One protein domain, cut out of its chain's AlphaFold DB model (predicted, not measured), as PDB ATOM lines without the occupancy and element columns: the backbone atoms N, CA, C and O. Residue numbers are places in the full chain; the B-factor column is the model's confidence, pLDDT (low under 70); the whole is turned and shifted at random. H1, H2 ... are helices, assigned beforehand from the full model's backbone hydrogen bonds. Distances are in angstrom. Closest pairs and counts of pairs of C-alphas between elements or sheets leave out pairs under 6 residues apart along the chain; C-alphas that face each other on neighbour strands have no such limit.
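Overview. This is residues 26 to 85 of the 88 residues of an uncharacterized protein of Bacteroides sp. AF15-14LB (UniProt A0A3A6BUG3). Two helices lie side by side and run opposite ways: H3, the long one, makes the length of the domain, and the shorter H1 runs beside the part of it away from H4. The short H2 sits at the turn where the chain passes from H1 to H3, while at the far end residues 72 to 80 stick out and lead to the short H4. The printed part has 60 residues with four named helices, in the order H1, H2, H3, H4 along the chain, and no named strand; the class is all helix. The whole is only just extended, close to loose, with a radius of gyration of the C-alphas of 15.7 A, and the C-alphas span 47 by 17 by 14 A.

Along the chain. Find C-alpha 52 at (-8.951, -38.323, 19.786); from there H3, residues 52 to 76, runs 36.0 A to C-alpha 76 at (-0.193, -39.463, -15.132), with z falling along the way. Go back to C-alpha 26 at (-1.601, -48.626, 0.838), where H1, residues 26 to 42, begins; it is 24.7 A long from first to last C-alpha. Between these two you meet H2, residues 45 to 49, five residues. After H3 look for H4, residues 81 to 85, also five residues, with its last C-alpha at (12.621, -35.031, -5.915).

Arrangement. Start at Ser 61 in H3 and look across to Gln 29 in H1: their C-alphas, 4.7 A apart, are the closest of the two helices. H1 and H3 touch, with 23 pairs of C-alphas within 8 A. They stand at a shallow tilt of 28 degrees and run opposite ways. H2 is close to H1 but not clearly touching, and the closest C-alphas, those of Ala 39 and Ile 48, are 7.3 A apart. H2 is also close to H3 but not clearly touching, with the C-alphas of Ile 48 and Tyr 54 closest at 6.4 A. At the other end H4 is close to H3 but not clearly touching; the closest C-alphas, those of Glu 74 and Leu 81, are 7.0 A apart. H4 is apart from H1 and from H2. Read the backbone O and N atoms along H1, H2, H3 and H4, and you find every O i to N i+4 pair within hydrogen-bond range.

Size, cuts and confidence. The outline is a rod, and the two C-alphas farthest apart, those of Thr 44 and Glu 83, are 48.4 A from each other. Residues 72 to 80, of which 72 to 76 belong to H3, stand free. The printed part has no cut, and the links H1 to H2, H2 to H3 and H3 to H4 are tight. In the B-factor column the mean pLDDT of the printed part is 91.1, but look at residues 79 to 85: there the model's confidence is under 70.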
ATOM      1  N   ALA A  26      -0.343 -47.885   0.898       96.12
ATOM      2  CA  ALA A  26      -1.601 -48.626   0.838       96.12
ATOM      3  C   ALA A  26      -1.765 -49.588   2.028       96.12
ATOM      4  O   ALA A  26      -2.854 -49.737   2.576       96.12
ATOM      5  N   HIS A  27      -0.682 -50.241   2.462       98.00
ATOM      6  CA  HIS A  27      -0.726 -51.109   3.636       98.00
ATOM      7  C   HIS A  27      -0.977 -50.325   4.931       98.00
ATOM      8  O   HIS A  27      -1.747 -50.787   5.769       98.00
ATOM      9  N   THR A  28      -0.381 -49.139   5.085       98.25
ATOM     10  CA  THR A  28      -0.653 -48.247   6.219       98.25
ATOM     11  C   THR A  28      -2.111 -47.797   6.244       98.25
ATOM     12  O   THR A  28      -2.725 -47.872   7.306       98.25
ATOM     13  N   GLN A  29      -2.684 -47.418   5.096       98.19
ATOM     14  CA  GLN A  29      -4.107 -47.085   5.004       98.19
ATOM     15  C   GLN A  29      -4.987 -48.257   5.447       98.19
ATOM     16  O   GLN A  29      -5.818 -48.100   6.332       98.19
ATOM     17  N   ASN A  30      -4.720 -49.463   4.930       98.12
ATOM     18  CA  ASN A  30      -5.469 -50.662   5.311       98.12
ATOM     19  C   ASN A  30      -5.407 -50.953   6.821       98.12
ATOM     20  O   ASN A  30      -6.376 -51.447   7.387       98.12
ATOM     21  N   ILE A  31      -4.272 -50.686   7.479       98.44
ATOM     22  CA  ILE A  31      -4.150 -50.835   8.937       98.44
ATOM     23  C   ILE A  31      -5.009 -49.792   9.659       98.44
ATOM     24  O   ILE A  31      -5.666 -50.133  10.641       98.44
ATOM     25  N   ALA A  32      -5.013 -48.540   9.189       98.38
ATOM     26  CA  ALA A  32      -5.856 -47.492   9.754       98.38
ATOM     27  C   ALA A  32      -7.346 -47.843   9.608       98.38
ATOM     28  O   ALA A  32      -8.078 -47.809  10.594       98.38
ATOM     29  N   ASP A  33      -7.764 -48.299   8.427       98.12
ATOM     30  CA  ASP A  33      -9.141 -48.723   8.158       98.12
ATOM     31  C   ASP A  33      -9.561 -49.904   9.043       98.12
ATOM     32  O   ASP A  33     -10.629 -49.876   9.652       98.12
ATOM     33  N   GLN A  34      -8.690 -50.906   9.204       98.31
ATOM     34  CA  GLN A  34      -8.932 -52.027  10.121       98.31
ATOM     35  C   GLN A  34      -9.053 -51.569  11.578       98.31
ATOM     36  O   GLN A  34      -9.887 -52.084  12.321       98.31
ATOM     37  N   ALA A  35      -8.233 -50.611  12.013       97.69
ATOM     38  CA  ALA A  35      -8.313 -50.076  13.367       97.69
ATOM     39  C   ALA A  35      -9.621 -49.300  13.597       97.69
ATOM     40  O   ALA A  35     -10.211 -49.411  14.672       97.69
ATOM     41  N   MET A  36     -10.111 -48.574  12.585       97.56
ATOM     42  CA  MET A  36     -11.420 -47.918  12.632       97.56
ATOM     43  C   MET A  36     -12.570 -48.927  12.669       97.56
ATOM     44  O   MET A  36     -13.499 -48.759  13.460       97.56
ATOM     45  N   GLU A  37     -12.504 -49.995  11.868       97.31
ATOM     46  CA  GLU A  37     -13.500 -51.071  11.885       97.31
ATOM     47  C   GLU A  37     -13.552 -51.757  13.257       97.31
ATOM     48  O   GLU A  37     -14.630 -51.934  13.825       97.31
ATOM     49  N   LEU A  38     -12.389 -52.083  13.831       97.00
ATOM     50  CA  LEU A  38     -12.292 -52.659  15.173       97.00
ATOM     51  C   LEU A  38     -12.854 -51.712  16.236       97.00
ATOM     52  O   LEU A  38     -13.596 -52.158  17.107       97.00
ATOM     53  N   ALA A  39     -12.555 -50.414  16.167       96.44
ATOM     54  CA  ALA A  39     -13.145 -49.443  17.085       96.44
ATOM     55  C   ALA A  39     -14.681 -49.445  16.990       96.44
ATOM     56  O   ALA A  39     -15.342 -49.490  18.023       96.44
ATOM     57  N   GLY A  40     -15.247 -49.534  15.781       96.12
ATOM     58  CA  GLY A  40     -16.691 -49.693  15.554       96.12
ATOM     59  C   GLY A  40     -17.313 -50.951  16.172       96.12
ATOM     60  O   GLY A  40     -18.506 -50.968  16.462       96.12
ATOM     61  N   GLN A  41     -16.527 -52.007  16.401       97.12
ATOM     62  CA  GLN A  41     -17.003 -53.246  17.029       97.12
ATOM     63  C   GLN A  41     -17.018 -53.182  18.563       97.12
ATOM     64  O   GLN A  41     -17.788 -53.909  19.192       97.12
ATOM     65  N   PHE A  42     -16.162 -52.353  19.169       94.81
ATOM     66  CA  PHE A  42     -15.945 -52.331  20.623       94.81
ATOM     67  C   PHE A  42     -16.355 -51.027  21.307       94.81
ATOM     68  O   PHE A  42     -16.457 -51.006  22.532       94.81
ATOM     69  N   MET A  43     -16.577 -49.959  20.546       95.88
ATOM     70  CA  MET A  43     -16.961 -48.643  21.043       95.88
ATOM     71  C   MET A  43     -18.329 -48.254  20.489       95.88
ATOM     72  O   MET A  43     -18.689 -48.589  19.362       95.88
ATOM     73  N   THR A  44     -19.092 -47.523  21.291       96.38
ATOM     74  CA  THR A  44     -20.329 -46.873  20.849       96.38
ATOM     75  C   THR A  44     -20.031 -45.680  19.938       96.38
ATOM     76  O   THR A  44     -18.922 -45.143  19.932       96.38
ATOM     77  N   GLU A  45     -21.033 -45.219  19.186       94.88
ATOM     78  CA  GLU A  45     -20.899 -44.032  18.327       94.88
ATOM     79  C   GLU A  45     -20.483 -42.781  19.120       94.88
ATOM     80  O   GLU A  45     -19.618 -42.026  18.670       94.88
ATOM     81  N   ASP A  46     -21.026 -42.596  20.330       96.88
ATOM     82  CA  ASP A  46     -20.668 -41.479  21.212       96.88
ATOM     83  C   ASP A  46     -19.189 -41.542  21.625       96.88
ATOM     84  O   ASP A  46     -18.478 -40.536  21.561       96.88
ATOM     85  N   GLU A  47     -18.701 -42.733  21.991       96.75
ATOM     86  CA  GLU A  47     -17.300 -42.959  22.358       96.75
ATOM     87  C   GLU A  47     -16.353 -42.742  21.173       96.75
ATOM     88  O   GLU A  47     -15.287 -42.156  21.350       96.75
ATOM     89  N   ILE A  48     -16.737 -43.172  19.967       96.38
ATOM     90  CA  ILE A  48     -15.966 -42.941  18.738       96.38
ATOM     91  C   ILE A  48     -15.897 -41.446  18.425       96.38
ATOM     92  O   ILE A  48     -14.808 -40.923  18.182       96.38
ATOM     93  N   SER A  49     -17.029 -40.739  18.490       94.94
ATOM     94  CA  SER A  49     -17.099 -39.306  18.165       94.94
ATOM     95  C   SER A  49     -16.220 -38.439  19.075       94.94
ATOM     96  O   SER A  49     -15.709 -37.401  18.647       94.94
ATOM     97  N   ASN A  50     -16.011 -38.887  20.317       96.81
ATOM     98  CA  ASN A  50     -15.222 -38.199  21.333       96.81
ATOM     99  C   ASN A  50     -13.808 -38.794  21.503       96.81
ATOM    100  O   ASN A  50     -13.107 -38.475  22.464       96.81
ATOM    101  N   SER A  51     -13.383 -39.678  20.597       96.94
ATOM    102  CA  SER A  51     -12.080 -40.339  20.660       96.94
ATOM    103  C   SER A  51     -11.045 -39.617  19.802       96.94
ATOM    104  O   SER A  51     -11.012 -39.751  18.577       96.94
ATOM    105  N   ASP A  52     -10.121 -38.909  20.455       97.81
ATOM    106  CA  ASP A  52      -8.951 -38.323  19.786       97.81
ATOM    107  C   ASP A  52      -8.104 -39.391  19.080       97.81
ATOM    108  O   ASP A  52      -7.568 -39.152  18.000       97.81
ATOM    109  N   ALA A  53      -8.016 -40.592  19.660       96.75
ATOM    110  CA  ALA A  53      -7.304 -41.708  19.050       96.75
ATOM    111  C   ALA A  53      -7.961 -42.143  17.732       96.75
ATOM    112  O   ALA A  53      -7.259 -42.333  16.742       96.75
ATOM    113  N   TYR A  54      -9.295 -42.243  17.698       97.31
ATOM    114  CA  TYR A  54     -10.028 -42.575  16.475       97.31
ATOM    115  C   TYR A  54      -9.826 -41.502  15.403       97.31
ATOM    116  O   TYR A  54      -9.471 -41.829  14.275       97.31
ATOM    117  N   ARG A  55      -9.932 -40.217  15.771       97.75
ATOM    118  CA  ARG A  55      -9.673 -39.089  14.858       97.75
ATOM    119  C   ARG A  55      -8.261 -39.122  14.275       97.75
ATOM    120  O   ARG A  55      -8.062 -38.819  13.106       97.75
ATOM    121  N   VAL A  56      -7.255 -39.477  15.076       98.19
ATOM    122  CA  VAL A  56      -5.876 -39.626  14.583       98.19
ATOM    123  C   VAL A  56      -5.769 -40.777  13.581       98.19
ATOM    124  O   VAL A  56      -5.082 -40.626  12.575       98.19
ATOM    125  N   ILE A  57      -6.444 -41.901  13.824       97.62
ATOM    126  CA  ILE A  57      -6.455 -43.044  12.901       97.62
ATOM    127  C   ILE A  57      -7.153 -42.672  11.586       97.62
ATOM    128  O   ILE A  57      -6.601 -42.934  10.518       97.62
ATOM    129  N   GLU A  58      -8.308 -42.009  11.655       97.62
ATOM    130  CA  GLU A  58      -9.023 -41.486  10.485       97.62
ATOM    131  C   GLU A  58      -8.118 -40.561   9.662       97.62
ATOM    132  O   GLU A  58      -7.923 -40.785   8.469       97.62
ATOM    133  N   ASN A  59      -7.447 -39.605  10.316       98.00
ATOM    134  CA  ASN A  59      -6.493 -38.716   9.653       98.00
ATOM    135  C   ASN A  59      -5.355 -39.482   8.960       98.00
ATOM    136  O   ASN A  59      -4.919 -39.082   7.882       98.00
ATOM    137  N   VAL A  60      -4.851 -40.573   9.552       97.94
ATOM    138  CA  VAL A  60      -3.825 -41.414   8.910       97.94
ATOM    139  C   VAL A  60      -4.369 -42.062   7.638       97.94
ATOM    140  O   VAL A  60      -3.653 -42.078   6.635       97.94
ATOM    141  N   SER A  61      -5.608 -42.563   7.656       97.56
ATOM    142  CA  SER A  61      -6.241 -43.127   6.459       97.56
ATOM    143  C   SER A  61      -6.386 -42.064   5.362       97.56
ATOM    144  O   SER A  61      -5.878 -42.259   4.254       97.56
ATOM    145  N   CYS A  62      -6.925 -40.886   5.702       97.81
ATOM    146  CA  CYS A  62      -7.075 -39.767   4.766       97.81
ATOM    147  C   CYS A  62      -5.739 -39.320   4.158       97.81
ATOM    148  O   CYS A  62      -5.628 -39.163   2.946       97.81
ATOM    149  N   VAL A  63      -4.687 -39.163   4.969       98.00
ATOM    150  CA  VAL A  63      -3.366 -38.743   4.466       98.00
ATOM    151  C   VAL A  63      -2.752 -39.797   3.540       98.00
ATOM    152  O   VAL A  63      -2.052 -39.446   2.589       98.00
ATOM    153  N   CYS A  64      -2.999 -41.089   3.780       98.00
ATOM    154  CA  CYS A  64      -2.559 -42.133   2.855       98.00
ATOM    155  C   CYS A  64      -3.293 -42.047   1.510       98.00
ATOM    156  O   CYS A  64      -2.648 -42.188   0.466       98.00
ATOM    157  N   GLU A  65      -4.599 -41.775   1.528       96.25
ATOM    158  CA  GLU A  65      -5.404 -41.579   0.322       96.25
ATOM    159  C   GLU A  65      -4.921 -40.357  -0.476       96.25
ATOM    160  O   GLU A  65      -4.601 -40.483  -1.662       96.25
ATOM    161  N   GLU A  66      -4.754 -39.208   0.186       97.19
ATOM    162  CA  GLU A  66      -4.222 -37.981  -0.419       97.19
ATOM    163  C   GLU A  66      -2.831 -38.208  -1.028       97.19
ATOM    164  O   GLU A  66      -2.564 -37.816  -2.168       97.19
ATOM    165  N   ALA A  67      -1.940 -38.893  -0.304       94.88
ATOM    166  CA  ALA A  67      -0.596 -39.197  -0.784       94.88
ATOM    167  C   ALA A  67      -0.616 -40.085  -2.039       94.88
ATOM    168  O   ALA A  67       0.159 -39.858  -2.974       94.88
ATOM    169  N   MET A  68      -1.500 -41.088  -2.086       94.00
ATOM    170  CA  MET A  68      -1.662 -41.929  -3.272       94.00
ATOM    171  C   MET A  68      -2.264 -41.156  -4.443       94.00
ATOM    172  O   MET A  68      -1.800 -41.335  -5.571       94.00
ATOM    173  N   GLN A  69      -3.240 -40.281  -4.198       93.50
ATOM    174  CA  GLN A  69      -3.835 -39.451  -5.240       93.50
ATOM    175  C   GLN A  69      -2.792 -38.525  -5.874       93.50
ATOM    176  O   GLN A  69      -2.613 -38.560  -7.092       93.50
ATOM    177  N   VAL A  70      -2.044 -37.774  -5.056       92.06
ATOM    178  CA  VAL A  70      -0.951 -36.906  -5.531       92.06
ATOM    179  C   VAL A  70       0.050 -37.712  -6.355       92.06
ATOM    180  O   VAL A  70       0.466 -37.290  -7.434       92.06
ATOM    181  N   LEU A  71       0.415 -38.906  -5.884       90.12
ATOM    182  CA  LEU A  71       1.354 -39.749  -6.606       90.12
ATOM    183  C   LEU A  71       0.806 -40.224  -7.960       90.12
ATOM    184  O   LEU A  71       1.542 -40.221  -8.948       90.12
ATOM    185  N   VAL A  72      -0.461 -40.633  -8.031       88.75
ATOM    186  CA  VAL A  72      -1.103 -41.042  -9.290       88.75
ATOM    187  C   VAL A  72      -1.170 -39.876 -10.272       88.75
ATOM    188  O   VAL A  72      -0.836 -40.061 -11.442       88.75
ATOM    189  N   GLU A  73      -1.550 -38.684  -9.809       89.62
ATOM    190  CA  GLU A  73      -1.601 -37.475 -10.633       89.62
ATOM    191  C   GLU A  73      -0.234 -37.147 -11.235       89.62
ATOM    192  O   GLU A  73      -0.132 -36.864 -12.431       89.62
ATOM    193  N   GLU A  74       0.833 -37.236 -10.443       85.75
ATOM    194  CA  GLU A  74       2.188 -37.028 -10.948       85.75
ATOM    195  C   GLU A  74       2.586 -38.096 -11.974       85.75
ATOM    196  O   GLU A  74       3.025 -37.775 -13.080       85.75
ATOM    197  N   LEU A  75       2.331 -39.376 -11.692       83.44
ATOM    198  CA  LEU A  75       2.617 -40.440 -12.658       83.44
ATOM    199  C   LEU A  75       1.848 -40.268 -13.979       83.44
ATOM    200  O   LEU A  75       2.391 -40.579 -15.041       83.44
ATOM    201  N   GLN A  76       0.620 -39.744 -13.942       81.75
ATOM    202  CA  GLN A  76      -0.193 -39.463 -15.132       81.75
ATOM    203  C   GLN A  76       0.302 -38.262 -15.944       81.75
ATOM    204  O   GLN A  76       0.222 -38.294 -17.173       81.75
ATOM    205  N   LYS A  77       0.865 -37.231 -15.299       82.75
ATOM    206  CA  LYS A  77       1.501 -36.082 -15.981       82.75
ATOM    207  C   LYS A  77       2.766 -36.478 -16.760       82.75
ATOM    208  O   LYS A  77       3.368 -35.637 -17.423       82.75
ATOM    209  N   GLY A  78       3.173 -37.749 -16.693       70.56
ATOM    210  CA  GLY A  78       4.380 -38.268 -17.327       70.56
ATOM    211  C   GLY A  78       5.660 -37.792 -16.639       70.56
ATOM    212  O   GLY A  78       6.723 -37.805 -17.263       70.56
ATOM    213  N   THR A  79       5.583 -37.330 -15.382       60.84
ATOM    214  CA  THR A  79       6.707 -36.662 -14.723       60.84
ATOM    215  C   THR A  79       7.808 -37.639 -14.318       60.84
ATOM    216  O   THR A  79       7.594 -38.652 -13.649       60.84
ATOM    217  N   ARG A  80       9.039 -37.323 -14.750       62.09
ATOM    218  CA  ARG A  80      10.106 -36.616 -14.001       62.09
ATOM    219  C   ARG A  80      10.076 -36.655 -12.453       62.09
ATOM    220  O   ARG A  80      10.761 -35.852 -11.835       62.09
ATOM    221  N   LEU A  81       9.326 -37.547 -11.790       63.62
ATOM    222  CA  LEU A  81       9.164 -37.584 -10.323       63.62
ATOM    223  C   LEU A  81      10.522 -37.583  -9.603       63.62
ATOM    224  O   LEU A  81      10.706 -36.911  -8.598       63.62
ATOM    225  N   HIS A  82      11.498 -38.289 -10.177       61.94
ATOM    226  CA  HIS A  82      12.887 -38.227  -9.741       61.94
ATOM    227  C   HIS A  82      13.475 -36.815  -9.845       61.94
ATOM    228  O   HIS A  82      14.101 -36.375  -8.896       61.94
ATOM    229  N   GLU A  83      13.339 -36.120 -10.969       62.31
ATOM    230  CA  GLU A  83      13.951 -34.801 -11.189       62.31
ATOM    231  C   GLU A  83      13.316 -33.726 -10.293       62.31
ATOM    232  O   GLU A  83      14.024 -32.866  -9.782       62.31
ATOM    233  N   ILE A  84      12.019 -33.847  -9.978       61.25
ATOM    234  CA  ILE A  84      11.358 -33.016  -8.955       61.25
ATOM    235  C   ILE A  84      11.920 -33.323  -7.558       61.25
ATOM    236  O   ILE A  84      12.233 -32.405  -6.803       61.25
ATOM    237  N   LEU A  85      12.075 -34.607  -7.209       62.94
ATOM    238  CA  LEU A  85      12.621 -35.031  -5.915       62.94
ATOM    239  C   LEU A  85      14.108 -34.681  -5.743       62.94
ATOM    240  O   LEU A  85      14.554 -34.508  -4.610       62.94
TER     241      LEU A  85